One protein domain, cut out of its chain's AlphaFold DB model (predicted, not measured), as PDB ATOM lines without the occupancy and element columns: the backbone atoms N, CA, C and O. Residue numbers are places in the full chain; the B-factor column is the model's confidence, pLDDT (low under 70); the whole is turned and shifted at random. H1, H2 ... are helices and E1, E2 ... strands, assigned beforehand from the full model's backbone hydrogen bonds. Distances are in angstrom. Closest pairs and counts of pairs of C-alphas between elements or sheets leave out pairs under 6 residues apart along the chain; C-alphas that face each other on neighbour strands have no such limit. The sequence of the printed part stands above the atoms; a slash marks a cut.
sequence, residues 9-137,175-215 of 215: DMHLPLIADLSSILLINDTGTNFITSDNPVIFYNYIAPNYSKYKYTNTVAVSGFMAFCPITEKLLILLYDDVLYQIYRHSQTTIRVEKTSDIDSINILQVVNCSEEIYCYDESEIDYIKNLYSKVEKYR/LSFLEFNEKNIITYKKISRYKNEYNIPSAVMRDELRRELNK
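Overview. This is residues 9 to 137 and 175 to 215 of the 215 residues of an uncharacterized protein of bioreactor metagenome (UniProt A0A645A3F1). A strongly twisted wall of five strands has H2 packed on it, chiefly by E2 and E3, and H3 packed on H2 at one end of the longest axis. At the other end H4 and H5 pack together steeply, joined by a tight link to a small two-stranded ribbon, E5 and E7. The printed part has 170 residues with five named helices and seven named strands, in the order H1 E1 E2 E3 E4 E5 E6 H2 H3 E7 H4 H5. The large sheet is mixed, in the order E2 E3 E4 E1 E6, and the class is mixed, helices and strands. The whole is compact, with a radius of gyration of the C-alphas of 17.0 A and spans of 53 by 38 by 33 A.

Arrangement. Begin at H1, residues 9 to 14, which touches no helix and is not on the large sheet. Next come E1, residues 19 to 25, E2, residues 39 to 42, E3, residues 62 to 67, and E4, residues 72 to 77. E2, E3 and E4 form a meander, each strand the antiparallel neighbour of the one before; look for N 41 and O 63 at 2.9 A and N 64 and O 76 at 2.9 A. E4 is also antiparallel to E1, with N 23 and O 73 at 2.8 A, and the four strands form a Greek key, a meander whose last strand pairs with the strand before it. E5, residues 82 to 84, is antiparallel to E7, residues 178 to 180, with N 179 and O 83 at 2.7 A. E6, residues 91 to 94, is an edge strand parallel to E1, with N 24 and O 92 at 2.8 A. H2, residues 97 to 110, is on the sheet at a height of 7.9 A, giving two layers, a sheet with a helix on one face; Ile 39 and Gln 107 have the closest C-alphas of E2 and H2, 6.8 A apart. H3, residues 120 to 136, touches H2 at a steep tilt of 65 degrees, closest at the C-alphas of Ile 105 and Leu 129, 6.2 A. H4, residues 182 to 197, touches H5, residues 206 to 213, with its residues 184 to 188 alone, closest at the C-alphas of Tyr 188 and Leu 209, 6.6 A. In H2, H4 and H5 every O i to N i+4 pair is within hydrogen-bond range; H3 has 9 of 13, and H1 has 0 of 2 beside 1 of 3 O i to N i+3 pairs.

Along the chain. Find C-alpha 9 at (-33.558, 53.556, 1.674), where H1 begins. E1 runs 19.2 A, H2 20.0 A and H4 22.4 A. H3 runs 25.1 A with a kink of 39 degrees near residue 130. H5 ends at C-alpha 213, (-9.740, 41.238, 4.124).

Size, cuts and confidence. The C-alphas of Glu 120 and Lys 215 are the two farthest apart, 54.0 A. Residues 138 to 174 are not printed, and C-alphas 137 and 175 are 20.9 A apart across the cut. The links E1 to E2 and E2 to E3 are long. The pLDDT is under 70 at residues 9 to 13, 46 to 55, 86 to 89 and 201 to 202.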
ATOM      1  N   ASP A   9     -34.854  52.856   1.703       51.69
ATOM      2  CA  ASP A   9     -33.558  53.556   1.674       51.69
ATOM      3  C   ASP A   9     -32.643  53.194   2.856       51.69
ATOM      4  O   ASP A   9     -31.419  53.209   2.731       51.69
ATOM      5  N   MET A  10     -33.219  52.828   4.006       54.16
ATOM      6  CA  MET A  10     -32.453  52.469   5.204       54.16
ATOM      7  C   MET A  10     -31.932  51.020   5.167       54.16
ATOM      8  O   MET A  10     -30.951  50.703   5.841       54.16
ATOM      9  N   HIS A  11     -32.553  50.145   4.366       56.50
ATOM     10  CA  HIS A  11     -32.214  48.719   4.285       56.50
ATOM     11  C   HIS A  11     -31.565  48.297   2.959       56.50
ATOM     12  O   HIS A  11     -30.796  47.339   2.958       56.50
ATOM     13  N   LEU A  12     -31.790  49.019   1.856       59.38
ATOM     14  CA  LEU A  12     -31.124  48.796   0.564       59.38
ATOM     15  C   LEU A  12     -29.588  48.715   0.669       59.38
ATOM     16  O   LEU A  12     -29.017  47.781   0.103       59.38
ATOM     17  N   PRO A  13     -28.904  49.591   1.437       66.44
ATOM     18  CA  PRO A  13     -27.457  49.490   1.622       66.44
ATOM     19  C   PRO A  13     -27.009  48.165   2.250       66.44
ATOM     20  O   PRO A  13     -25.879  47.747   2.035       66.44
ATOM     21  N   LEU A  14     -27.885  47.498   3.010       73.56
ATOM     22  CA  LEU A  14     -27.570  46.261   3.726       73.56
ATOM     23  C   LEU A  14     -27.640  45.013   2.847       73.56
ATOM     24  O   LEU A  14     -27.329  43.945   3.351       73.56
ATOM     25  N   ILE A  15     -28.104  45.097   1.601       80.19
ATOM     26  CA  ILE A  15     -28.078  43.966   0.654       80.19
ATOM     27  C   ILE A  15     -27.401  44.316  -0.667       80.19
ATOM     28  O   ILE A  15     -27.126  43.416  -1.454       80.19
ATOM     29  N   ALA A  16     -27.132  45.601  -0.920       83.62
ATOM     30  CA  ALA A  16     -26.517  46.085  -2.156       83.62
ATOM     31  C   ALA A  16     -25.116  45.501  -2.412       83.62
ATOM     32  O   ALA A  16     -24.626  45.529  -3.535       83.62
ATOM     33  N   ASP A  17     -24.476  44.997  -1.364       86.25
ATOM     34  CA  ASP A  17     -23.158  44.380  -1.372       86.25
ATOM     35  C   ASP A  17     -23.187  42.859  -1.607       86.25
ATOM     36  O   ASP A  17     -22.127  42.238  -1.674       86.25
ATOM     37  N   LEU A  18     -24.373  42.247  -1.664       90.94
ATOM     38  CA  LEU A  18     -24.535  40.822  -1.937       90.94
ATOM     39  C   LEU A  18     -24.513  40.560  -3.441       90.94
ATOM     40  O   LEU A  18     -25.087  41.305  -4.237       90.94
ATOM     41  N   SER A  19     -23.924  39.431  -3.818       92.06
ATOM     42  CA  SER A  19     -24.044  38.913  -5.175       92.06
ATOM     43  C   SER A  19     -25.410  38.251  -5.370       92.06
ATOM     44  O   SER A  19     -25.966  37.650  -4.449       92.06
ATOM     45  N   SER A  20     -25.954  38.346  -6.585       92.06
ATOM     46  CA  SER A  20     -27.253  37.771  -6.950       92.06
ATOM     47  C   SER A  20     -27.127  36.791  -8.108       92.06
ATOM     48  O   SER A  20     -26.481  37.103  -9.110       92.06
ATOM     49  N   ILE A  21     -27.812  35.653  -8.020       93.94
ATOM     50  CA  ILE A  21     -27.884  34.672  -9.103       93.94
ATOM     51  C   ILE A  21     -29.302  34.134  -9.281       93.94
ATOM     52  O   ILE A  21     -30.028  33.927  -8.308       93.94
ATOM     53  N   LEU A  22     -29.692  33.896 -10.534       95.44
ATOM     54  CA  LEU A  22     -30.938  33.212 -10.865       95.44
ATOM     55  C   LEU A  22     -30.690  31.705 -10.975       95.44
ATOM     56  O   LEU A  22     -29.948  31.252 -11.846       95.44
ATOM     57  N   LEU A  23     -31.330  30.918 -10.122       96.00
ATOM     58  CA  LEU A  23     -31.357  29.467 -10.240       96.00
ATOM     59  C   LEU A  23     -32.524  29.057 -11.141       96.00
ATOM     60  O   LEU A  23     -33.672  29.419 -10.887       96.00
ATOM     61  N   ILE A  24     -32.214  28.288 -12.181       96.94
ATOM     62  CA  ILE A  24     -33.170  27.640 -13.078       96.94
ATOM     63  C   ILE A  24     -33.189  26.158 -12.727       96.94
ATOM     64  O   ILE A  24     -32.169  25.476 -12.820       96.94
ATOM     65  N   ASN A  25     -34.339  25.662 -12.300       97.62
ATOM     66  CA  ASN A  25     -34.539  24.269 -11.940       97.62
ATOM     67  C   ASN A  25     -34.765  23.412 -13.194       97.62
ATOM     68  O   ASN A  25     -35.857  23.418 -13.760       97.62
ATOM     69  N   ASP A  26     -33.755  22.633 -13.577       96.88
ATOM     70  CA  ASP A  26     -33.821  21.663 -14.680       96.88
ATOM     71  C   ASP A  26     -34.119  20.238 -14.168       96.88
ATOM     72  O   ASP A  26     -33.823  19.239 -14.825       96.88
ATOM     73  N   THR A  27     -34.712  20.119 -12.978       97.12
ATOM     74  CA  THR A  27     -35.126  18.839 -12.393       97.12
ATOM     75  C   THR A  27     -36.635  18.611 -12.514       97.12
ATOM     76  O   THR A  27     -37.422  19.523 -12.794       97.12
ATOM     77  N   GLY A  28     -37.053  17.364 -12.271       96.25
ATOM     78  CA  GLY A  28     -38.468  16.983 -12.214       96.25
ATOM     79  C   GLY A  28     -39.198  17.420 -10.936       96.25
ATOM     80  O   GLY A  28     -40.422  17.416 -10.930       96.25
ATOM     81  N   THR A  29     -38.477  17.812  -9.884       97.00
ATOM     82  CA  THR A  29     -39.055  18.270  -8.609       97.00
ATOM     83  C   THR A  29     -39.125  19.784  -8.618       97.00
ATOM     84  O   THR A  29     -38.116  20.414  -8.918       97.00
ATOM     85  N   ASN A  30     -40.265  20.395  -8.297       98.00
ATOM     86  CA  ASN A  30     -40.366  21.852  -8.301       98.00
ATOM     87  C   ASN A  30     -39.852  22.495  -7.013       98.00
ATOM     88  O   ASN A  30     -39.757  21.856  -5.963       98.00
ATOM     89  N   PHE A  31     -39.550  23.790  -7.092       98.25
ATOM     90  CA  PHE A  31     -39.481  24.619  -5.898       98.25
ATOM     91  C   PHE A  31     -40.877  24.785  -5.295       98.25
ATOM     92  O   PHE A  31     -41.843  25.026  -6.016       98.25
ATOM     93  N   ILE A  32     -40.954  24.697  -3.969       97.38
ATOM     94  CA  ILE A  32     -42.137  25.083  -3.192       97.38
ATOM     95  C   ILE A  32     -41.919  26.465  -2.570       97.38
ATOM     96  O   ILE A  32     -40.788  26.950  -2.480       97.38
ATOM     97  N   THR A  33     -42.993  27.089  -2.100       96.31
ATOM     98  CA  THR A  33     -42.930  28.322  -1.306       96.31
ATOM     99  C   THR A  33     -43.822  28.199  -0.076       96.31
ATOM    100  O   THR A  33     -44.532  27.208   0.088       96.31
ATOM    101  N   SER A  34     -43.781  29.179   0.813       93.88
ATOM    102  CA  SER A  34     -44.623  29.232   2.007       93.88
ATOM    103  C   SER A  34     -45.175  30.637   2.233       93.88
ATOM    104  O   SER A  34     -44.909  31.555   1.450       93.88
ATOM    105  N   ASP A  35     -45.927  30.800   3.315       91.25
ATOM    106  CA  ASP A  35     -46.300  32.095   3.890       91.25
ATOM    107  C   ASP A  35     -45.095  32.963   4.309       91.25
ATOM    108  O   ASP A  35     -45.223  34.180   4.453       91.25
ATOM    109  N   ASN A  36     -43.906  32.361   4.414       90.00
ATOM    110  CA  ASN A  36     -42.618  33.032   4.528       90.00
ATOM    111  C   ASN A  36     -41.738  32.715   3.298       90.00
ATOM    112  O   ASN A  36     -40.826  31.893   3.376       90.00
ATOM    113  N   PRO A  37     -41.999  33.331   2.130       90.69
ATOM    114  CA  PRO A  37     -41.410  32.895   0.864       90.69
ATOM    115  C   PRO A  37     -39.900  33.148   0.764       90.69
ATOM    116  O   PRO A  37     -39.197  32.405   0.079       90.69
ATOM    117  N   VAL A  38     -39.380  34.184   1.432       92.06
ATOM    118  CA  VAL A  38     -37.955  34.542   1.375       92.06
ATOM    119  C   VAL A  38     -37.234  33.984   2.593       92.06
ATOM    120  O   VAL A  38     -37.381  34.497   3.699       92.06
ATOM    121  N   ILE A  39     -36.407  32.960   2.385       88.69
ATOM    122  CA  ILE A  39     -35.697  32.298   3.482       88.69
ATOM    123  C   ILE A  39     -34.298  32.858   3.648       88.69
ATOM    124  O   ILE A  39     -33.497  32.838   2.712       88.69
ATOM    125  N   PHE A  40     -33.987  33.296   4.866       88.31
ATOM    126  CA  PHE A  40     -32.643  33.698   5.252       88.31
ATOM    127  C   PHE A  40     -31.860  32.511   5.801       88.31
ATOM    128  O   PHE A  40     -32.381  31.672   6.535       88.31
ATOM    129  N   TYR A  41     -30.590  32.429   5.425       87.31
ATOM    130  CA  TYR A  41     -29.715  31.345   5.838       87.31
ATOM    131  C   TYR A  41     -28.282  31.833   5.992       87.31
ATOM    132  O   TYR A  41     -27.843  32.739   5.286       87.31
ATOM    133  N   ASN A  42     -27.529  31.208   6.895       88.00
ATOM    134  CA  ASN A  42     -26.112  31.490   7.056       88.00
ATOM    135  C   ASN A  42     -25.342  30.221   7.438       88.00
ATOM    136  O   ASN A  42     -25.506  29.672   8.527       88.00
ATOM    137  N   TYR A  43     -24.469  29.752   6.543       85.88
ATOM    138  CA  TYR A  43     -23.667  28.543   6.774       85.88
ATOM    139  C   TYR A  43     -22.564  28.717   7.823       85.88
ATOM    140  O   TYR A  43     -22.086  27.729   8.386       85.88
ATOM    141  N   ILE A  44     -22.075  29.948   7.996       81.38
ATOM    142  CA  ILE A  44     -20.818  30.240   8.700       81.38
ATOM    143  C   ILE A  44     -21.088  30.900  10.050       81.38
ATOM    144  O   ILE A  44     -20.273  30.774  10.972       81.38
ATOM    145  N   ALA A  45     -22.233  31.572  10.193       71.12
ATOM    146  CA  ALA A  45     -22.644  32.125  11.462       71.12
ATOM    147  C   ALA A  45     -22.785  31.013  12.515       71.12
ATOM    148  O   ALA A  45     -23.270  29.912  12.234       71.12
ATOM    149  N   PRO A  46     -22.348  31.281  13.752       55.47
ATOM    150  CA  PRO A  46     -22.437  30.303  14.814       55.47
ATOM    151  C   PRO A  46     -23.893  29.949  15.169       55.47
ATOM    152  O   PRO A  46     -24.568  30.745  15.809       55.47
ATOM    153  N   ASN A  47     -24.348  28.729  14.862       52.44
ATOM    154  CA  ASN A  47     -25.616  28.167  15.362       52.44
ATOM    155  C   ASN A  47     -25.540  27.816  16.858       52.44
ATOM    156  O   ASN A  47     -25.740  26.664  17.250       52.44
ATOM    157  N   TYR A  48     -25.197  28.772  17.720       47.62
ATOM    158  CA  TYR A  48     -25.384  28.564  19.151       47.62
ATOM    159  C   TYR A  48     -26.735  29.130  19.562       47.62
ATOM    160  O   TYR A  48     -27.053  30.279  19.274       47.62
ATOM    161  N   SER A  49     -27.465  28.353  20.357       41.84
ATOM    162  CA  SER A  49     -28.718  28.737  21.017       41.84
ATOM    163  C   SER A  49     -28.636  30.010  21.875       41.84
ATOM    164  O   SER A  49     -29.659  30.487  22.348       41.84
ATOM    165  N   LYS A  50     -27.433  30.556  22.100       39.66
ATOM    166  CA  LYS A  50     -27.196  31.811  22.824       39.66
ATOM    167  C   LYS A  50     -27.207  33.064  21.943       39.66
ATOM    168  O   LYS A  50     -27.210  34.160  22.501       39.66
ATOM    169  N   TYR A  51     -27.161  32.948  20.615       49.94
ATOM    170  CA  TYR A  51     -27.009  34.113  19.741       49.94
ATOM    171  C   TYR A  51     -28.329  34.474  19.066       49.94
ATOM    172  O   TYR A  51     -28.948  33.661  18.395       49.94
ATOM    173  N   LYS A  52     -28.743  35.727  19.274       51.22
ATOM    174  CA  LYS A  52     -30.060  36.257  18.907       51.22
ATOM    175  C   LYS A  52     -30.179  36.726  17.440       51.22
ATOM    176  O   LYS A  52     -31.267  37.112  17.041       51.22
ATOM    177  N   TYR A  53     -29.089  36.744  16.654       53.56
ATOM    178  CA  TYR A  53     -29.012  37.522  15.398       53.56
ATOM    179  C   TYR A  53     -28.116  36.899  14.302       53.56
ATOM    180  O   TYR A  53     -27.311  37.594  13.686       53.56
ATOM    181  N   THR A  54     -28.175  35.586  14.067       55.34
ATOM    182  CA  THR A  54     -27.265  34.903  13.115       55.34
ATOM    183  C   THR A  54     -27.637  35.084  11.641       55.34
ATOM    184  O   THR A  54     -26.741  35.095  10.797       55.34
ATOM    185  N   ASN A  55     -28.918  35.310  11.345       55.72
ATOM    186  CA  ASN A  55     -29.432  35.551   9.991       55.72
ATOM    187  C   ASN A  55     -29.822  37.017   9.754       55.72
ATOM    188  O   ASN A  55     -30.588  37.337   8.847       55.72
ATOM    189  N   THR A  56     -29.314  37.943  10.572       70.25
ATOM    190  CA  THR A  56     -29.534  39.369  10.318       70.25
ATOM    191  C   THR A  56     -28.863  39.776   9.011       70.25
ATOM    192  O   THR A  56     -27.718  39.415   8.745       70.25
ATOM    193  N   VAL A  57     -29.570  40.585   8.226       71.50
ATOM    194  CA  VAL A  57     -29.203  40.974   6.860       71.50
ATOM    195  C   VAL A  57     -27.807  41.596   6.744       71.50
ATOM    196  O   VAL A  57     -27.218  41.499   5.685       71.50
ATOM    197  N   ALA A  58     -27.238  42.179   7.804       80.25
ATOM    198  CA  ALA A  58     -25.893  42.773   7.801       80.25
ATOM    199  C   ALA A  58     -24.748  41.795   8.166       80.25
ATOM    200  O   ALA A  58     -23.569  42.160   8.123       80.25
ATOM    201  N   VAL A  59     -25.070  40.566   8.580       84.00
ATOM    202  CA  VAL A  59     -24.096  39.585   9.084       84.00
ATOM    203  C   VAL A  59     -23.356  38.912   7.930       84.00
ATOM    204  O   VAL A  59     -23.919  38.667   6.861       84.00
ATOM    205  N   SER A  60     -22.070  38.618   8.138       88.06
ATOM    206  CA  SER A  60     -21.259  37.911   7.139       88.06
ATOM    207  C   SER A  60     -21.710  36.468   6.977       88.06
ATOM    208  O   SER A  60     -21.979  35.780   7.963       88.06
ATOM    209  N   GLY A  61     -21.782  36.010   5.732       88.75
ATOM    210  CA  GLY A  61     -22.293  34.695   5.358       88.75
ATOM    211  C   GLY A  61     -23.809  34.673   5.157       88.75
ATOM    212  O   GLY A  61     -24.409  33.607   5.096       88.75
ATOM    213  N   PHE A  62     -24.455  35.833   5.074       89.75
ATOM    214  CA  PHE A  62     -25.883  35.898   4.790       89.75
ATOM    215  C   PHE A  62     -26.200  35.373   3.383       89.75
ATOM    216  O   PHE A  62     -25.495  35.663   2.411       89.75
ATOM    217  N   MET A  63     -27.292  34.624   3.287       91.88
ATOM    218  CA  MET A  63     -27.913  34.175   2.050       91.88
ATOM    219  C   MET A  63     -29.424  34.388   2.143       91.88
ATOM    220  O   MET A  63     -30.005  34.196   3.212       91.88
ATOM    221  N   ALA A  64     -30.058  34.731   1.025       92.69
ATOM    222  CA  ALA A  64     -31.510  34.791   0.906       92.69
ATOM    223  C   ALA A  64     -31.981  33.983  -0.306       92.69
ATOM    224  O   ALA A  64     -31.503  34.197  -1.421       92.69
ATOM    225  N   PHE A  65     -32.928  33.078  -0.079       94.94
ATOM    226  CA  PHE A  65     -33.546  32.234  -1.097       94.94
ATOM    227  C   PHE A  65     -34.963  32.727  -1.360       94.94
ATOM    228  O   PHE A  65     -35.799  32.688  -0.461       94.94
ATOM    229  N   CYS A  66     -35.235  33.176  -2.581       96.62
ATOM    230  CA  CYS A  66     -36.528  33.721  -2.983       96.62
ATOM    231  C   CYS A  66     -37.068  32.941  -4.191       96.62
ATOM    232  O   CYS A  66     -36.705  33.266  -5.329       96.62
ATOM    233  N   PRO A  67     -37.902  31.906  -3.985       96.69
ATOM    234  CA  PRO A  67     -38.633  31.266  -5.073       96.69
ATOM    235  C   PRO A  67     -39.515  32.304  -5.779       96.69
ATOM    236  O   PRO A  67     -40.246  33.046  -5.127       96.69
ATOM    237  N   ILE A  68     -39.421  32.382  -7.105       96.31
ATOM    238  CA  ILE A  68     -40.302  33.214  -7.942       96.31
ATOM    239  C   ILE A  68     -41.402  32.346  -8.547       96.31
ATOM    240  O   ILE A  68     -42.561  32.747  -8.606       96.31
ATOM    241  N   THR A  69     -41.016  31.162  -9.023       96.81
ATOM    242  CA  THR A  69     -41.910  30.164  -9.611       96.81
ATOM    243  C   THR A  69     -41.457  28.768  -9.190       96.81
ATOM    244  O   THR A  69     -40.402  28.596  -8.576       96.81
ATOM    245  N   GLU A  70     -42.207  27.750  -9.590       96.81
ATOM    246  CA  GLU A  70     -41.888  26.334  -9.407       96.81
ATOM    247  C   GLU A  70     -40.544  25.937 -10.067       96.81
ATOM    248  O   GLU A  70     -39.923  24.934  -9.696       96.81
ATOM    249  N   LYS A  71     -40.047  26.763 -11.006       98.00
ATOM    250  CA  LYS A  71     -38.776  26.567 -11.721       98.00
ATOM    251  C   LYS A  71     -37.704  27.634 -11.494       98.00
ATOM    252  O   LYS A  71     -36.551  27.388 -11.842       98.00
ATOM    253  N   LEU A  72     -38.039  28.798 -10.940       98.06
ATOM    254  CA  LEU A  72     -37.115  29.931 -10.832       98.06
ATOM    255  C   LEU A  72     -36.940  30.379  -9.382       98.06
ATOM    256  O   LEU A  72     -37.923  30.590  -8.676       98.06
ATOM    257  N   LEU A  73     -35.692  30.601  -8.965       97.69
ATOM    258  CA  LEU A  73     -35.355  31.109  -7.633       97.69
ATOM    259  C   LEU A  73     -34.234  32.147  -7.710       97.69
ATOM    260  O   LEU A  73     -33.207  31.905  -8.338       97.69
ATOM    261  N   ILE A  74     -34.399  33.291  -7.043       96.75
ATOM    262  CA  ILE A  74     -33.302  34.243  -6.824       96.75
ATOM    263  C   ILE A  74     -32.555  33.845  -5.560       96.75
ATOM    264  O   ILE A  74     -33.153  33.700  -4.493       96.75
ATOM    265  N   LEU A  75     -31.240  33.717  -5.688       95.00
ATOM    266  CA  LEU A  75     -30.329  33.561  -4.569       95.00
ATOM    267  C   LEU A  75     -29.488  34.832  -4.424       95.00
ATOM    268  O   LEU A  75     -28.713  35.172  -5.319       95.00
ATOM    269  N   LEU A  76     -29.621  35.500  -3.281       94.06
ATOM    270  CA  LEU A  76     -28.671  36.513  -2.822       94.06
ATOM    271  C   LEU A  76     -27.673  35.852  -1.877       94.06
ATOM    272  O   LEU A  76     -28.081  35.074  -1.014       94.06
ATOM    273  N   TYR A  77     -26.384  36.144  -2.011       93.12
ATOM    274  CA  TYR A  77     -25.355  35.516  -1.183       93.12
ATOM    275  C   TYR A  77     -24.130  36.409  -0.974       93.12
ATOM    276  O   TYR A  77     -23.797  37.265  -1.793       93.12
ATOM    277  N   ASP A  78     -23.448  36.183   0.148       93.00
ATOM    278  CA  ASP A  78     -22.176  36.825   0.479       93.00
ATOM    279  C   ASP A  78     -21.013  36.178  -0.301       93.00
ATOM    280  O   ASP A  78     -20.485  35.131   0.087       93.00
ATOM    281  N   ASP A  79     -20.616  36.799  -1.412       91.94
ATOM    282  CA  ASP A  79     -19.552  36.333  -2.319       91.94
ATOM    283  C   ASP A  79     -18.135  36.380  -1.728       91.94
ATOM    284  O   ASP A  79     -17.201  35.756  -2.238       91.94
ATOM    285  N   VAL A  80     -17.965  37.073  -0.602       92.50
ATOM    286  CA  VAL A  80     -16.715  37.070   0.157       92.50
ATOM    287  C   VAL A  80     -16.477  35.692   0.762       92.50
ATOM    288  O   VAL A  80     -15.333  35.236   0.857       92.50
ATOM    289  N   LEU A  81     -17.545  35.032   1.202       92.75
ATOM    290  CA  LEU A  81     -17.480  33.788   1.961       92.75
ATOM    291  C   LEU A  81     -17.935  32.569   1.161       92.75
ATOM    292  O   LEU A  81     -17.470  31.459   1.438       92.75
ATOM    293  N   TYR A  82     -18.786  32.774   0.161       92.44
ATOM    294  CA  TYR A  82     -19.277  31.727  -0.719       92.44
ATOM    295  C   TYR A  82     -18.855  31.974  -2.155       92.44
ATOM    296  O   TYR A  82     -18.866  33.095  -2.649       92.44
ATOM    297  N   GLN A  83     -18.531  30.898  -2.850       90.38
ATOM    298  CA  GLN A  83     -18.275  30.910  -4.278       90.38
ATOM    299  C   GLN A  83     -19.281  29.987  -4.934       90.38
ATOM    300  O   GLN A  83     -19.542  28.895  -4.443       90.38
ATOM    301  N   ILE A  84     -19.867  30.424  -6.038       86.62
ATOM    302  CA  ILE A  84     -20.776  29.579  -6.794       86.62
ATOM    303  C   ILE A  84     -20.045  29.078  -8.039       86.62
ATOM    304  O   ILE A  84     -19.477  29.862  -8.806       86.62
ATOM    305  N   TYR A  85     -20.041  27.758  -8.229       71.69
ATOM    306  CA  TYR A  85     -19.431  27.117  -9.388       71.69
ATOM    307  C   TYR A  85     -20.079  27.672 -10.669       71.69
ATOM    308  O   TYR A  85     -21.302  27.661 -10.789       71.69
ATOM    309  N   ARG A  86     -19.263  28.122 -11.640       62.75
ATOM    310  CA  ARG A  86     -19.672  28.823 -12.890       62.75
ATOM    311  C   ARG A  86     -19.950  30.335 -12.749       62.75
ATOM    312  O   ARG A  86     -20.783  30.884 -13.463       62.75
ATOM    313  N   HIS A  87     -19.161  31.016 -11.913       54.84
ATOM    314  CA  HIS A  87     -19.143  32.465 -11.621       54.84
ATOM    315  C   HIS A  87     -19.215  33.443 -12.827       54.84
ATOM    316  O   HIS A  87     -19.417  34.639 -12.639       54.84
ATOM    317  N   SER A  88     -19.059  33.006 -14.083       58.41
ATOM    318  CA  SER A  88     -19.193  33.911 -15.238       58.41
ATOM    319  C   SER A  88     -20.645  34.228 -15.620       58.41
ATOM    320  O   SER A  88     -20.856  35.050 -16.508       58.41
ATOM    321  N   GLN A  89     -21.639  33.553 -15.034       62.50
ATOM    322  CA  GLN A  89     -23.046  33.687 -15.420       62.50
ATOM    323  C   GLN A  89     -23.899  34.177 -14.248       62.50
ATOM    324  O   GLN A  89     -23.805  33.669 -13.137       62.50
ATOM    325  N   THR A  90     -24.809  35.112 -14.526       83.19
ATOM    326  CA  THR A  90     -25.868  35.574 -13.607       83.19
ATOM    327  C   THR A  90     -26.969  34.526 -13.400       83.19
ATOM    328  O   THR A  90     -28.028  34.813 -12.839       83.19
ATOM    329  N   THR A  91     -26.766  33.308 -13.904       90.50
ATOM    330  CA  THR A  91     -27.767  32.251 -13.958       90.50
ATOM    331  C   THR A  91     -27.105  30.884 -13.866       90.50
ATOM    332  O   THR A  91     -26.087  30.648 -14.514       90.50
ATOM    333  N   ILE A  92     -27.705  29.967 -13.110       92.06
ATOM    334  CA  ILE A  92     -27.261  28.576 -12.988       92.06
ATOM    335  C   ILE A  92     -28.426  27.633 -13.199       92.06
ATOM    336  O   ILE A  92     -29.496  27.816 -12.633       92.06
ATOM    337  N   ARG A  93     -28.173  26.582 -13.979       93.69
ATOM    338  CA  ARG A  93     -29.063  25.430 -14.090       93.69
ATOM    339  C   ARG A  93     -28.773  24.452 -12.962       93.69
ATOM    340  O   ARG A  93     -27.641  23.988 -12.817       93.69
ATOM    341  N   VAL A  94     -29.789  24.169 -12.160       95.19
ATOM    342  CA  VAL A  94     -29.749  23.181 -11.086       95.19
ATOM    343  C   VAL A  94     -30.276  21.870 -11.651       95.19
ATOM    344  O   VAL A  94     -31.460  21.736 -11.931       95.19
ATOM    345  N   GLU A  95     -29.373  20.910 -11.828       95.31
ATOM    346  CA  GLU A  95     -29.667  19.603 -12.437       95.31
ATOM    347  C   GLU A  95     -29.844  18.493 -11.384       95.31
ATOM    348  O   GLU A  95     -30.277  17.386 -11.697       95.31
ATOM    349  N   LYS A  96     -29.505  18.766 -10.116       96.38
ATOM    350  CA  LYS A  96     -29.588  17.783  -9.030       96.38
ATOM    351  C   LYS A  96     -30.818  18.011  -8.171       96.38
ATOM    352  O   LYS A  96     -30.903  19.003  -7.450       96.38
ATOM    353  N   THR A  97     -31.702  17.019  -8.138       97.12
ATOM    354  CA  THR A  97     -32.885  17.016  -7.265       97.12
ATOM    355  C   THR A  97     -32.530  17.205  -5.790       97.12
ATOM    356  O   THR A  97     -33.254  17.882  -5.076       97.12
ATOM    357  N   SER A  98     -31.374  16.705  -5.333       96.06
ATOM    358  CA  SER A  98     -30.928  16.886  -3.943       96.06
ATOM    359  C   SER A  98     -30.718  18.350  -3.540       96.06
ATOM    360  O   SER A  98     -30.850  18.680  -2.362       96.06
ATOM    361  N   ASP A  99     -30.365  19.220  -4.494       96.31
ATOM    362  CA  ASP A  99     -30.211  20.654  -4.237       96.31
ATOM    363  C   ASP A  99     -31.592  21.317  -4.106       96.31
ATOM    364  O   ASP A  99     -31.802  22.116  -3.194       96.31
ATOM    365  N   ILE A 100     -32.557  20.915  -4.945       97.25
ATOM    366  CA  ILE A 100     -33.960  21.346  -4.854       97.25
ATOM    367  C   ILE A 100     -34.580  20.893  -3.529       97.25
ATOM    368  O   ILE A 100     -35.140  21.712  -2.807       97.25
ATOM    369  N   ASP A 101     -34.392  19.627  -3.149       96.12
ATOM    370  CA  ASP A 101     -34.852  19.085  -1.867       96.12
ATOM    371  C   ASP A 101     -34.276  19.863  -0.684       96.12
ATOM    372  O   ASP A 101     -34.984  20.166   0.274       96.12
ATOM    373  N   SER A 102     -32.991  20.211  -0.752       94.25
ATOM    374  CA  SER A 102     -32.305  20.966   0.296       94.25
ATOM    375  C   SER A 102     -32.883  22.376   0.467       94.25
ATOM    376  O   SER A 102     -33.031  22.832   1.601       94.25
ATOM    377  N   ILE A 103     -33.251  23.039  -0.632       95.25
ATOM    378  CA  ILE A 103     -33.904  24.357  -0.623       95.25
ATOM    379  C   ILE A 103     -35.359  24.244  -0.148       95.25
ATOM    380  O   ILE A 103     -35.788  25.008   0.713       95.25
ATOM    381  N   ASN A 104     -36.112  23.262  -0.643       96.00
ATOM    382  CA  ASN A 104     -37.501  23.034  -0.243       96.00
ATOM    383  C   ASN A 104     -37.617  22.670   1.240       96.00
ATOM    384  O   ASN A 104     -38.536  23.114   1.923       96.00
ATOM    385  N   ILE A 105     -36.653  21.924   1.784       93.50
ATOM    386  CA  ILE A 105     -36.566  21.688   3.226       93.50
ATOM    387  C   ILE A 105     -36.483  23.011   3.990       93.50
ATOM    388  O   ILE A 105     -37.143  23.141   5.017       93.50
ATOM    389  N   LEU A 106     -35.716  23.996   3.513       90.69
ATOM    390  CA  LEU A 106     -35.654  25.297   4.178       90.69
ATOM    391  C   LEU A 106     -37.009  26.012   4.175       90.69
ATOM    392  O   LEU A 106     -37.355  26.600   5.197       90.69
ATOM    393  N   GLN A 107     -37.783  25.917   3.091       92.81
ATOM    394  CA  GLN A 107     -39.156  26.435   3.039       92.81
ATOM    395  C   GLN A 107     -40.046  25.750   4.079       92.81
ATOM    396  O   GLN A 107     -40.677  26.423   4.882       92.81
ATOM    397  N   VAL A 108     -40.021  24.415   4.154       92.12
ATOM    398  CA  VAL A 108     -40.787  23.647   5.158       92.12
ATOM    399  C   VAL A 108     -40.400  24.037   6.586       92.12
ATOM    400  O   VAL A 108     -41.242  24.148   7.472       92.12
ATOM    401  N   VAL A 109     -39.103  24.215   6.819       87.81
ATOM    402  CA  VAL A 109     -38.539  24.494   8.138       87.81
ATOM    403  C   VAL A 109     -38.882  25.909   8.617       87.81
ATOM    404  O   VAL A 109     -39.142  26.082   9.804       87.81
ATOM    405  N   ASN A 110     -38.913  26.893   7.716       84.56
ATOM    406  CA  ASN A 110     -39.157  28.307   8.034       84.56
ATOM    407  C   ASN A 110     -40.599  28.774   7.774       84.56
ATOM    408  O   ASN A 110     -40.920  29.927   8.061       84.56
ATOM    409  N   CYS A 111     -41.445  27.893   7.240       87.38
ATOM    410  CA  CYS A 111     -42.884  28.085   7.115       87.38
ATOM    411  C   CYS A 111     -43.508  28.295   8.498       87.38
ATOM    412  O   CYS A 111     -43.217  27.533   9.434       87.38
ATOM    413  N   SER A 112     -44.400  29.279   8.612       84.31
ATOM    414  CA  SER A 112     -45.187  29.476   9.831       84.31
ATOM    415  C   SER A 112     -46.380  28.520   9.823       84.31
ATOM    416  O   SER A 112     -46.426  27.579  10.621       84.31
ATOM    417  N   GLU A 113     -47.280  28.676   8.855       86.62
ATOM    418  CA  GLU A 113     -48.562  27.967   8.796       86.62
ATOM    419  C   GLU A 113     -48.753  27.184   7.491       86.62
ATOM    420  O   GLU A 113     -49.100  26.002   7.544       86.62
ATOM    421  N   GLU A 114     -48.497  27.802   6.331       91.69
ATOM    422  CA  GLU A 114     -48.886  27.240   5.029       91.69
ATOM    423  C   GLU A 114     -47.730  27.074   4.031       91.69
ATOM    424  O   GLU A 114     -46.907  27.967   3.827       91.69
ATOM    425  N   ILE A 115     -47.726  25.923   3.345       94.75
ATOM    426  CA  ILE A 115     -46.837  25.612   2.220       94.75
ATOM    427  C   ILE A 115     -47.662  25.582   0.935       94.75
ATOM    428  O   ILE A 115     -48.690  24.909   0.865       94.75
ATOM    429  N   TYR A 116     -47.155  26.242  -0.103       95.50
ATOM    430  CA  TYR A 116     -47.744  26.288  -1.435       95.50
ATOM    431  C   TYR A 116     -46.872  25.526  -2.436       95.50
ATOM    432  O   TYR A 116     -45.641  25.618  -2.425       95.50
ATOM    433  N   CYS A 117     -47.526  24.789  -3.326       95.56
ATOM    434  CA  CYS A 117     -46.901  24.017  -4.395       95.56
ATOM    435  C   CYS A 117     -47.645  24.228  -5.711       95.56
ATOM    436  O   CYS A 117     -48.731  24.810  -5.727       95.56
ATOM    437  N   TYR A 118     -47.022  23.821  -6.812       94.62
ATOM    438  CA  TYR A 118     -47.556  24.081  -8.142       94.62
ATOM    439  C   TYR A 118     -48.678  23.103  -8.497       94.62
ATOM    440  O   TYR A 118     -49.666  23.504  -9.110       94.62
ATOM    441  N   ASP A 119     -48.535  21.838  -8.097       94.44
ATOM    442  CA  ASP A 119     -49.471  20.763  -8.428       94.44
ATOM    443  C   ASP A 119     -49.791  19.886  -7.205       94.44
ATOM    444  O   ASP A 119     -48.930  19.608  -6.370       94.44
ATOM    445  N   GLU A 120     -51.033  19.402  -7.107       94.12
ATOM    446  CA  GLU A 120     -51.482  18.556  -5.991       94.12
ATOM    447  C   GLU A 120     -50.706  17.232  -5.880       94.12
ATOM    448  O   GLU A 120     -50.586  16.669  -4.789       94.12
ATOM    449  N   SER A 121     -50.124  16.738  -6.976       94.75
ATOM    450  CA  SER A 121     -49.258  15.551  -6.960       94.75
ATOM    451  C   SER A 121     -47.999  15.724  -6.102       94.75
ATOM    452  O   SER A 121     -47.384  14.733  -5.700       94.75
ATOM    453  N   GLU A 122     -47.631  16.959  -5.749       95.56
ATOM    454  CA  GLU A 122     -46.470  17.278  -4.911       95.56
ATOM    455  C   GLU A 122     -46.763  17.157  -3.405       95.56
ATOM    456  O   GLU A 122     -45.841  17.193  -2.585       95.56
ATOM    457  N   ILE A 123     -48.025  16.957  -3.007       95.75
ATOM    458  CA  ILE A 123     -48.433  16.898  -1.595       95.75
ATOM    459  C   ILE A 123     -47.700  15.783  -0.837       95.75
ATOM    460  O   ILE A 123     -47.220  15.996   0.280       95.75
ATOM    461  N   ASP A 124     -47.578  14.591  -1.421       96.69
ATOM    462  CA  ASP A 124     -46.902  13.471  -0.756       96.69
ATOM    463  C   ASP A 124     -45.387  13.693  -0.650       96.69
ATOM    464  O   ASP A 124     -44.763  13.305   0.345       96.69
ATOM    465  N   TYR A 125     -44.801  14.394  -1.622       96.75
ATOM    466  CA  TYR A 125     -43.419  14.860  -1.547       96.75
ATOM    467  C   TYR A 125     -43.223  15.829  -0.371       96.75
ATOM    468  O   TYR A 125     -42.313  15.635   0.439       96.75
ATOM    469  N   ILE A 126     -44.114  16.809  -0.204       95.69
ATOM    470  CA  ILE A 126     -44.049  17.792   0.888       95.69
ATOM    471  C   ILE A 126     -44.208  17.113   2.250       95.69
ATOM    472  O   ILE A 126     -43.429  17.381   3.164       95.69
ATOM    473  N   LYS A 127     -45.148  16.169   2.392       94.94
ATOM    474  CA  LYS A 127     -45.301  15.368   3.622       94.94
ATOM    475  C   LYS A 127     -44.027  14.590   3.957       94.94
ATOM    476  O   LYS A 127     -43.626  14.514   5.122       94.94
ATOM    477  N   ASN A 128     -43.355  14.040   2.945       95.19
ATOM    478  CA  ASN A 128     -42.075  13.361   3.126       95.19
ATOM    479  C   ASN A 128     -40.995  14.339   3.618       95.19
ATOM    480  O   ASN A 128     -40.300  14.031   4.588       95.19
ATOM    481  N   LEU A 129     -40.890  15.534   3.028       93.31
ATOM    482  CA  LEU A 129     -39.979  16.571   3.528       93.31
ATOM    483  C   LEU A 129     -40.286  16.943   4.981       93.31
ATOM    484  O   LEU A 129     -39.371  16.949   5.804       93.31
ATOM    485  N   TYR A 130     -41.558  17.179   5.308       91.81
ATOM    486  CA  TYR A 130     -42.004  17.536   6.654       91.81
ATOM    487  C   TYR A 130     -41.584  16.495   7.693       91.81
ATOM    488  O   TYR A 130     -40.924  16.832   8.674       91.81
ATOM    489  N   SER A 131     -41.860  15.212   7.443       91.06
ATOM    490  CA  SER A 131     -41.501  14.131   8.378       91.06
ATOM    491  C   SER A 131     -39.993  14.016   8.644       91.06
ATOM    492  O   SER A 131     -39.579  13.601   9.727       91.06
ATOM    493  N   LYS A 132     -39.136  14.429   7.700       88.38
ATOM    494  CA  LYS A 132     -37.675  14.459   7.897       88.38
ATOM    495  C   LYS A 132     -37.229  15.571   8.843       88.38
ATOM    496  O   LYS A 132     -36.169  15.440   9.470       88.38
ATOM    497  N   VAL A 133     -37.982  16.670   8.910       86.69
ATOM    498  CA  VAL A 133     -37.536  17.914   9.552       86.69
ATOM    499  C   VAL A 133     -38.417  18.421  10.681       86.69
ATOM    500  O   VAL A 133     -38.054  19.404  11.319       86.69
ATOM    501  N   GLU A 134     -39.489  17.706  11.003       83.50
ATOM    502  CA  GLU A 134     -40.395  17.994  12.116       83.50
ATOM    503  C   GLU A 134     -39.641  18.301  13.421       83.50
ATOM    504  O   GLU A 134     -39.887  19.317  14.060       83.50
ATOM    505  N   LYS A 135     -38.615  17.506  13.755       79.88
ATOM    506  CA  LYS A 135     -37.773  17.706  14.954       79.88
ATOM    507  C   LYS A 135     -36.961  19.008  14.976       79.88
ATOM    508  O   LYS A 135     -36.410  19.359  16.019       79.88
ATOM    509  N   TYR A 136     -36.785  19.657  13.826       74.00
ATOM    510  CA  TYR A 136     -36.056  20.918  13.713       74.00
ATOM    511  C   TYR A 136     -36.983  22.125  13.817       74.00
ATOM    512  O   TYR A 136     -36.477  23.182  14.190       74.00
ATOM    513  N   ARG A 137     -38.294  21.988  13.554       71.50
ATOM    514  CA  ARG A 137     -39.256  23.079  13.764       71.50
ATOM    515  C   ARG A 137     -39.328  23.380  15.261       71.50
ATOM    516  O   ARG A 137     -39.587  22.496  16.077       71.50
ATOM    517  N   LEU A 175     -25.661  22.307  -0.864       92.88
ATOM    518  CA  LEU A 175     -25.862  22.721  -2.250       92.88
ATOM    519  C   LEU A 175     -24.633  22.339  -3.055       92.88
ATOM    520  O   LEU A 175     -23.516  22.717  -2.706       92.88
ATOM    521  N   SER A 176     -24.824  21.571  -4.120       93.25
ATOM    522  CA  SER A 176     -23.711  21.012  -4.883       93.25
ATOM    523  C   SER A 176     -22.985  22.023  -5.771       93.25
ATOM    524  O   SER A 176     -21.877  21.746  -6.223       93.25
ATOM    525  N   PHE A 177     -23.599  23.181  -6.003       91.88
ATOM    526  CA  PHE A 177     -23.034  24.307  -6.745       91.88
ATOM    527  C   PHE A 177     -22.372  25.362  -5.842       91.88
ATOM    528  O   PHE A 177     -21.842  26.343  -6.362       91.88
ATOM    529  N   LEU A 178     -22.415  25.188  -4.514       92.25
ATOM    530  CA  LEU A 178     -21.889  26.141  -3.536       92.25
ATOM    531  C   LEU A 178     -20.545  25.662  -2.974       92.25
ATOM    532  O   LEU A 178     -20.447  24.588  -2.380       92.25
ATOM    533  N   GLU A 179     -19.529  26.502  -3.102       92.06
ATOM    534  CA  GLU A 179     -18.198  26.339  -2.531       92.06
ATOM    535  C   GLU A 179     -17.940  27.391  -1.446       92.06
ATOM    536  O   GLU A 179     -18.544  28.464  -1.407       92.06
ATOM    537  N   PHE A 180     -17.025  27.071  -0.536       92.44
ATOM    538  CA  PHE A 180     -16.695  27.899   0.618       92.44
ATOM    539  C   PHE A 180     -15.311  28.518   0.439       92.44
ATOM    540  O   PHE A 180     -14.334  27.810   0.194       92.44
ATOM    541  N   ASN A 181     -15.196  29.835   0.617       93.38
ATOM    542  CA  ASN A 181     -13.896  30.497   0.622       93.38
ATOM    543  C   ASN A 181     -13.195  30.262   1.969       93.38
ATOM    544  O   ASN A 181     -13.291  31.066   2.900       93.38
ATOM    545  N   GLU A 182     -12.481  29.142   2.071       93.38
ATOM    546  CA  GLU A 182     -11.842  28.686   3.312       93.38
ATOM    547  C   GLU A 182     -10.911  29.735   3.933       93.38
ATOM    548  O   GLU A 182     -10.918  29.936   5.150       93.38
ATOM    549  N   LYS A 183     -10.147  30.468   3.110       94.00
ATOM    550  CA  LYS A 183      -9.251  31.530   3.590       94.00
ATOM    551  C   LYS A 183     -10.041  32.620   4.316       94.00
ATOM    552  O   LYS A 183      -9.689  32.991   5.438       94.00
ATOM    553  N   ASN A 184     -11.118  33.104   3.703       94.19
ATOM    554  CA  ASN A 184     -11.938  34.172   4.274       94.19
ATOM    555  C   ASN A 184     -12.729  33.681   5.495       94.19
ATOM    556  O   ASN A 184     -12.850  34.405   6.484       94.19
ATOM    557  N   ILE A 185     -13.172  32.421   5.489       91.81
ATOM    558  CA  ILE A 185     -13.831  31.774   6.634       91.81
ATOM    559  C   ILE A 185     -12.890  31.663   7.835       91.81
ATOM    560  O   ILE A 185     -13.310  31.888   8.972       91.81
ATOM    561  N   ILE A 186     -11.612  31.338   7.621       91.69
ATOM    562  CA  ILE A 186     -10.610  31.320   8.696       91.69
ATOM    563  C   ILE A 186     -10.475  32.715   9.316       91.69
ATOM    564  O   ILE A 186     -10.460  32.833  10.544       91.69
ATOM    565  N   THR A 187     -10.421  33.770   8.502       92.06
ATOM    566  CA  THR A 187     -10.381  35.159   8.987       92.06
ATOM    567  C   THR A 187     -11.642  35.516   9.773       92.06
ATOM    568  O   THR A 187     -11.533  35.979  10.909       92.06
ATOM    569  N   TYR A 188     -12.830  35.203   9.245       91.56
ATOM    570  CA  TYR A 188     -14.101  35.382   9.957       91.56
ATOM    571  C   TYR A 188     -14.075  34.708  11.337       91.56
ATOM    572  O   TYR A 188     -14.389  35.337  12.349       91.56
ATOM    573  N   LYS A 189     -13.643  33.441  11.408       88.81
ATOM    574  CA  LYS A 189     -13.579  32.677  12.666       88.81
ATOM    575  C   LYS A 189     -12.611  33.299  13.673       88.81
ATOM    576  O   LYS A 189     -12.905  33.285  14.866       88.81
ATOM    577  N   LYS A 190     -11.485  33.864  13.220       89.88
ATOM    578  CA  LYS A 190     -10.542  34.594  14.088       89.88
ATOM    579  C   LYS A 190     -11.198  35.832  14.705       89.88
ATOM    580  O   LYS A 190     -11.128  35.997  15.920       89.88
ATOM    581  N   ILE A 191     -11.879  36.644  13.895       89.19
ATOM    582  CA  ILE A 191     -12.580  37.854  14.360       89.19
ATOM    583  C   ILE A 191     -13.707  37.478  15.326       89.19
ATOM    584  O   ILE A 191     -13.815  38.042  16.413       89.19
ATOM    585  N   SER A 192     -14.521  36.483  14.966       85.38
ATOM    586  CA  SER A 192     -15.627  36.015  15.806       85.38
ATOM    587  C   SER A 192     -15.131  35.486  17.158       85.38
ATOM    588  O   SER A 192     -15.705  35.815  18.196       85.38
ATOM    589  N   ARG A 193     -14.017  34.738  17.174       85.62
ATOM    590  CA  ARG A 193     -13.383  34.261  18.413       85.62
ATOM    591  C   ARG A 193     -12.897  35.415  19.287       85.62
ATOM    592  O   ARG A 193     -13.199  35.405  20.475       85.62
ATOM    593  N   TYR A 194     -12.198  36.390  18.704       87.25
ATOM    594  CA  TYR A 194     -11.753  37.592  19.412       87.25
ATOM    595  C   TYR A 194     -12.944  38.307  20.060       87.25
ATOM    596  O   TYR A 194     -12.968  38.519  21.264       87.25
ATOM    597  N   LYS A 195     -14.001  38.591  19.297       84.44
ATOM    598  CA  LYS A 195     -15.193  39.262  19.833       84.44
ATOM    599  C   LYS A 195     -15.818  38.519  21.006       84.44
ATOM    600  O   LYS A 195     -16.158  39.140  22.009       84.44
ATOM    601  N   ASN A 196     -15.917  37.197  20.895       80.88
ATOM    602  CA  ASN A 196     -16.458  36.361  21.958       80.88
ATOM    603  C   ASN A 196     -15.591  36.411  23.231       80.88
ATOM    604  O   ASN A 196     -16.130  36.465  24.330       80.88
ATOM    605  N   GLU A 197     -14.261  36.443  23.094       83.94
ATOM    606  CA  GLU A 197     -13.316  36.568  24.216       83.94
ATOM    607  C   GLU A 197     -13.461  37.903  24.965       83.94
ATOM    608  O   GLU A 197     -13.367  37.941  26.190       83.94
ATOM    609  N   TYR A 198     -13.768  38.984  24.247       83.06
ATOM    610  CA  TYR A 198     -13.908  40.331  24.810       83.06
ATOM    611  C   TYR A 198     -15.362  40.750  25.093       83.06
ATOM    612  O   TYR A 198     -15.626  41.932  25.307       83.06
ATOM    613  N   ASN A 199     -16.316  39.809  25.116       79.00
ATOM    614  CA  ASN A 199     -17.752  40.076  25.317       79.00
ATOM    615  C   ASN A 199     -18.345  41.116  24.340       79.00
ATOM    616  O   ASN A 199     -19.295  41.832  24.663       79.00
ATOM    617  N   ILE A 200     -17.795  41.194  23.131       75.38
ATOM    618  CA  ILE A 200     -18.340  41.960  22.007       75.38
ATOM    619  C   ILE A 200     -19.358  41.055  21.288       75.38
ATOM    620  O   ILE A 200     -19.152  39.837  21.245       75.38
ATOM    621  N   PRO A 201     -20.449  41.588  20.699       69.69
ATOM    622  CA  PRO A 201     -21.373  40.783  19.903       69.69
ATOM    623  C   PRO A 201     -20.633  39.900  18.889       69.69
ATOM    624  O   PRO A 201     -19.884  40.405  18.058       69.69
ATOM    625  N   SER A 202     -20.833  38.580  18.970       65.38
ATOM    626  CA  SER A 202     -20.066  37.573  18.212       65.38
ATOM    627  C   SER A 202     -20.322  37.596  16.703       65.38
ATOM    628  O   SER A 202     -19.510  37.069  15.935       65.38
ATOM    629  N   ALA A 203     -21.435  38.206  16.285       73.44
ATOM    630  CA  ALA A 203     -21.766  38.436  14.890       73.44
ATOM    631  C   ALA A 203     -20.714  39.353  14.247       73.44
ATOM    632  O   ALA A 203     -20.455  40.471  14.704       73.44
ATOM    633  N   VAL A 204     -20.089  38.871  13.172       79.56
ATOM    634  CA  VAL A 204     -19.173  39.683  12.365       79.56
ATOM    635  C   VAL A 204     -19.983  40.334  11.251       79.56
ATOM    636  O   VAL A 204     -20.563  39.639  10.413       79.56
ATOM    637  N   MET A 205     -20.033  41.664  11.257       84.12
ATOM    638  CA  MET A 205     -20.736  42.436  10.233       84.12
ATOM    639  C   MET A 205     -19.964  42.373   8.914       84.12
ATOM    640  O   MET A 205     -18.730  42.364   8.931       84.12
ATOM    641  N   ARG A 206     -20.664  42.351   7.776       88.06
ATOM    642  CA  ARG A 206     -20.007  42.213   6.465       88.06
ATOM    643  C   ARG A 206     -18.993  43.314   6.176       88.06
ATOM    644  O   ARG A 206     -17.875  43.013   5.765       88.06
ATOM    645  N   ASP A 207     -19.323  44.567   6.479       87.38
ATOM    646  CA  ASP A 207     -18.410  45.705   6.286       87.38
ATOM    647  C   ASP A 207     -17.144  45.617   7.140       87.38
ATOM    648  O   ASP A 207     -16.087  46.141   6.788       87.38
ATOM    649  N   GLU A 208     -17.232  44.977   8.302       87.94
ATOM    650  CA  GLU A 208     -16.073  44.723   9.147       87.94
ATOM    651  C   GLU A 208     -15.185  43.641   8.534       87.94
ATOM    652  O   GLU A 208     -13.987  43.866   8.372       87.94
ATOM    653  N   LEU A 209     -15.768  42.514   8.113       89.38
ATOM    654  CA  LEU A 209     -15.015  41.440   7.471       89.38
ATOM    655  C   LEU A 209     -14.323  41.927   6.192       89.38
ATOM    656  O   LEU A 209     -13.132  41.680   6.015       89.38
ATOM    657  N   ARG A 210     -15.032  42.655   5.321       90.94
ATOM    658  CA  ARG A 210     -14.447  43.198   4.082       90.94
ATOM    659  C   ARG A 210     -13.296  44.161   4.355       90.94
ATOM    660  O   ARG A 210     -12.286  44.098   3.662       90.94
ATOM    661  N   ARG A 211     -13.404  45.015   5.381       90.75
ATOM    662  CA  ARG A 211     -12.296  45.895   5.789       90.75
ATOM    663  C   ARG A 211     -11.075  45.109   6.251       90.75
ATOM    664  O   ARG A 211      -9.971  45.501   5.902       90.75
ATOM    665  N   GLU A 212     -11.251  44.021   6.999       90.81
ATOM    666  CA  GLU A 212     -10.125  43.180   7.431       90.81
ATOM    667  C   GLU A 212      -9.487  42.391   6.283       90.81
ATOM    668  O   GLU A 212      -8.282  42.172   6.294       90.81
ATOM    669  N   LEU A 213     -10.263  41.974   5.281       90.25
ATOM    670  CA  LEU A 213      -9.740  41.238   4.124       90.25
ATOM    671  C   LEU A 213      -8.980  42.120   3.122       90.25
ATOM    672  O   LEU A 213      -8.188  41.593   2.344       90.25
ATOM    673  N   ASN A 214      -9.222  43.433   3.147       87.19
ATOM    674  CA  ASN A 214      -8.564  44.424   2.291       87.19
ATOM    675  C   ASN A 214      -7.291  45.038   2.915       87.19
ATOM    676  O   ASN A 214      -6.710  45.942   2.313       87.19
ATOM    677  N   LYS A 215      -6.885  44.599   4.114       75.06
ATOM    678  CA  LYS A 215      -5.621  44.980   4.768       75.06
ATOM    679  C   LYS A 215      -4.491  44.036   4.376       75.06
ATOM    680  O   LYS A 215      -3.355  44.541   4.252       75.06
TER     681      LYS A 215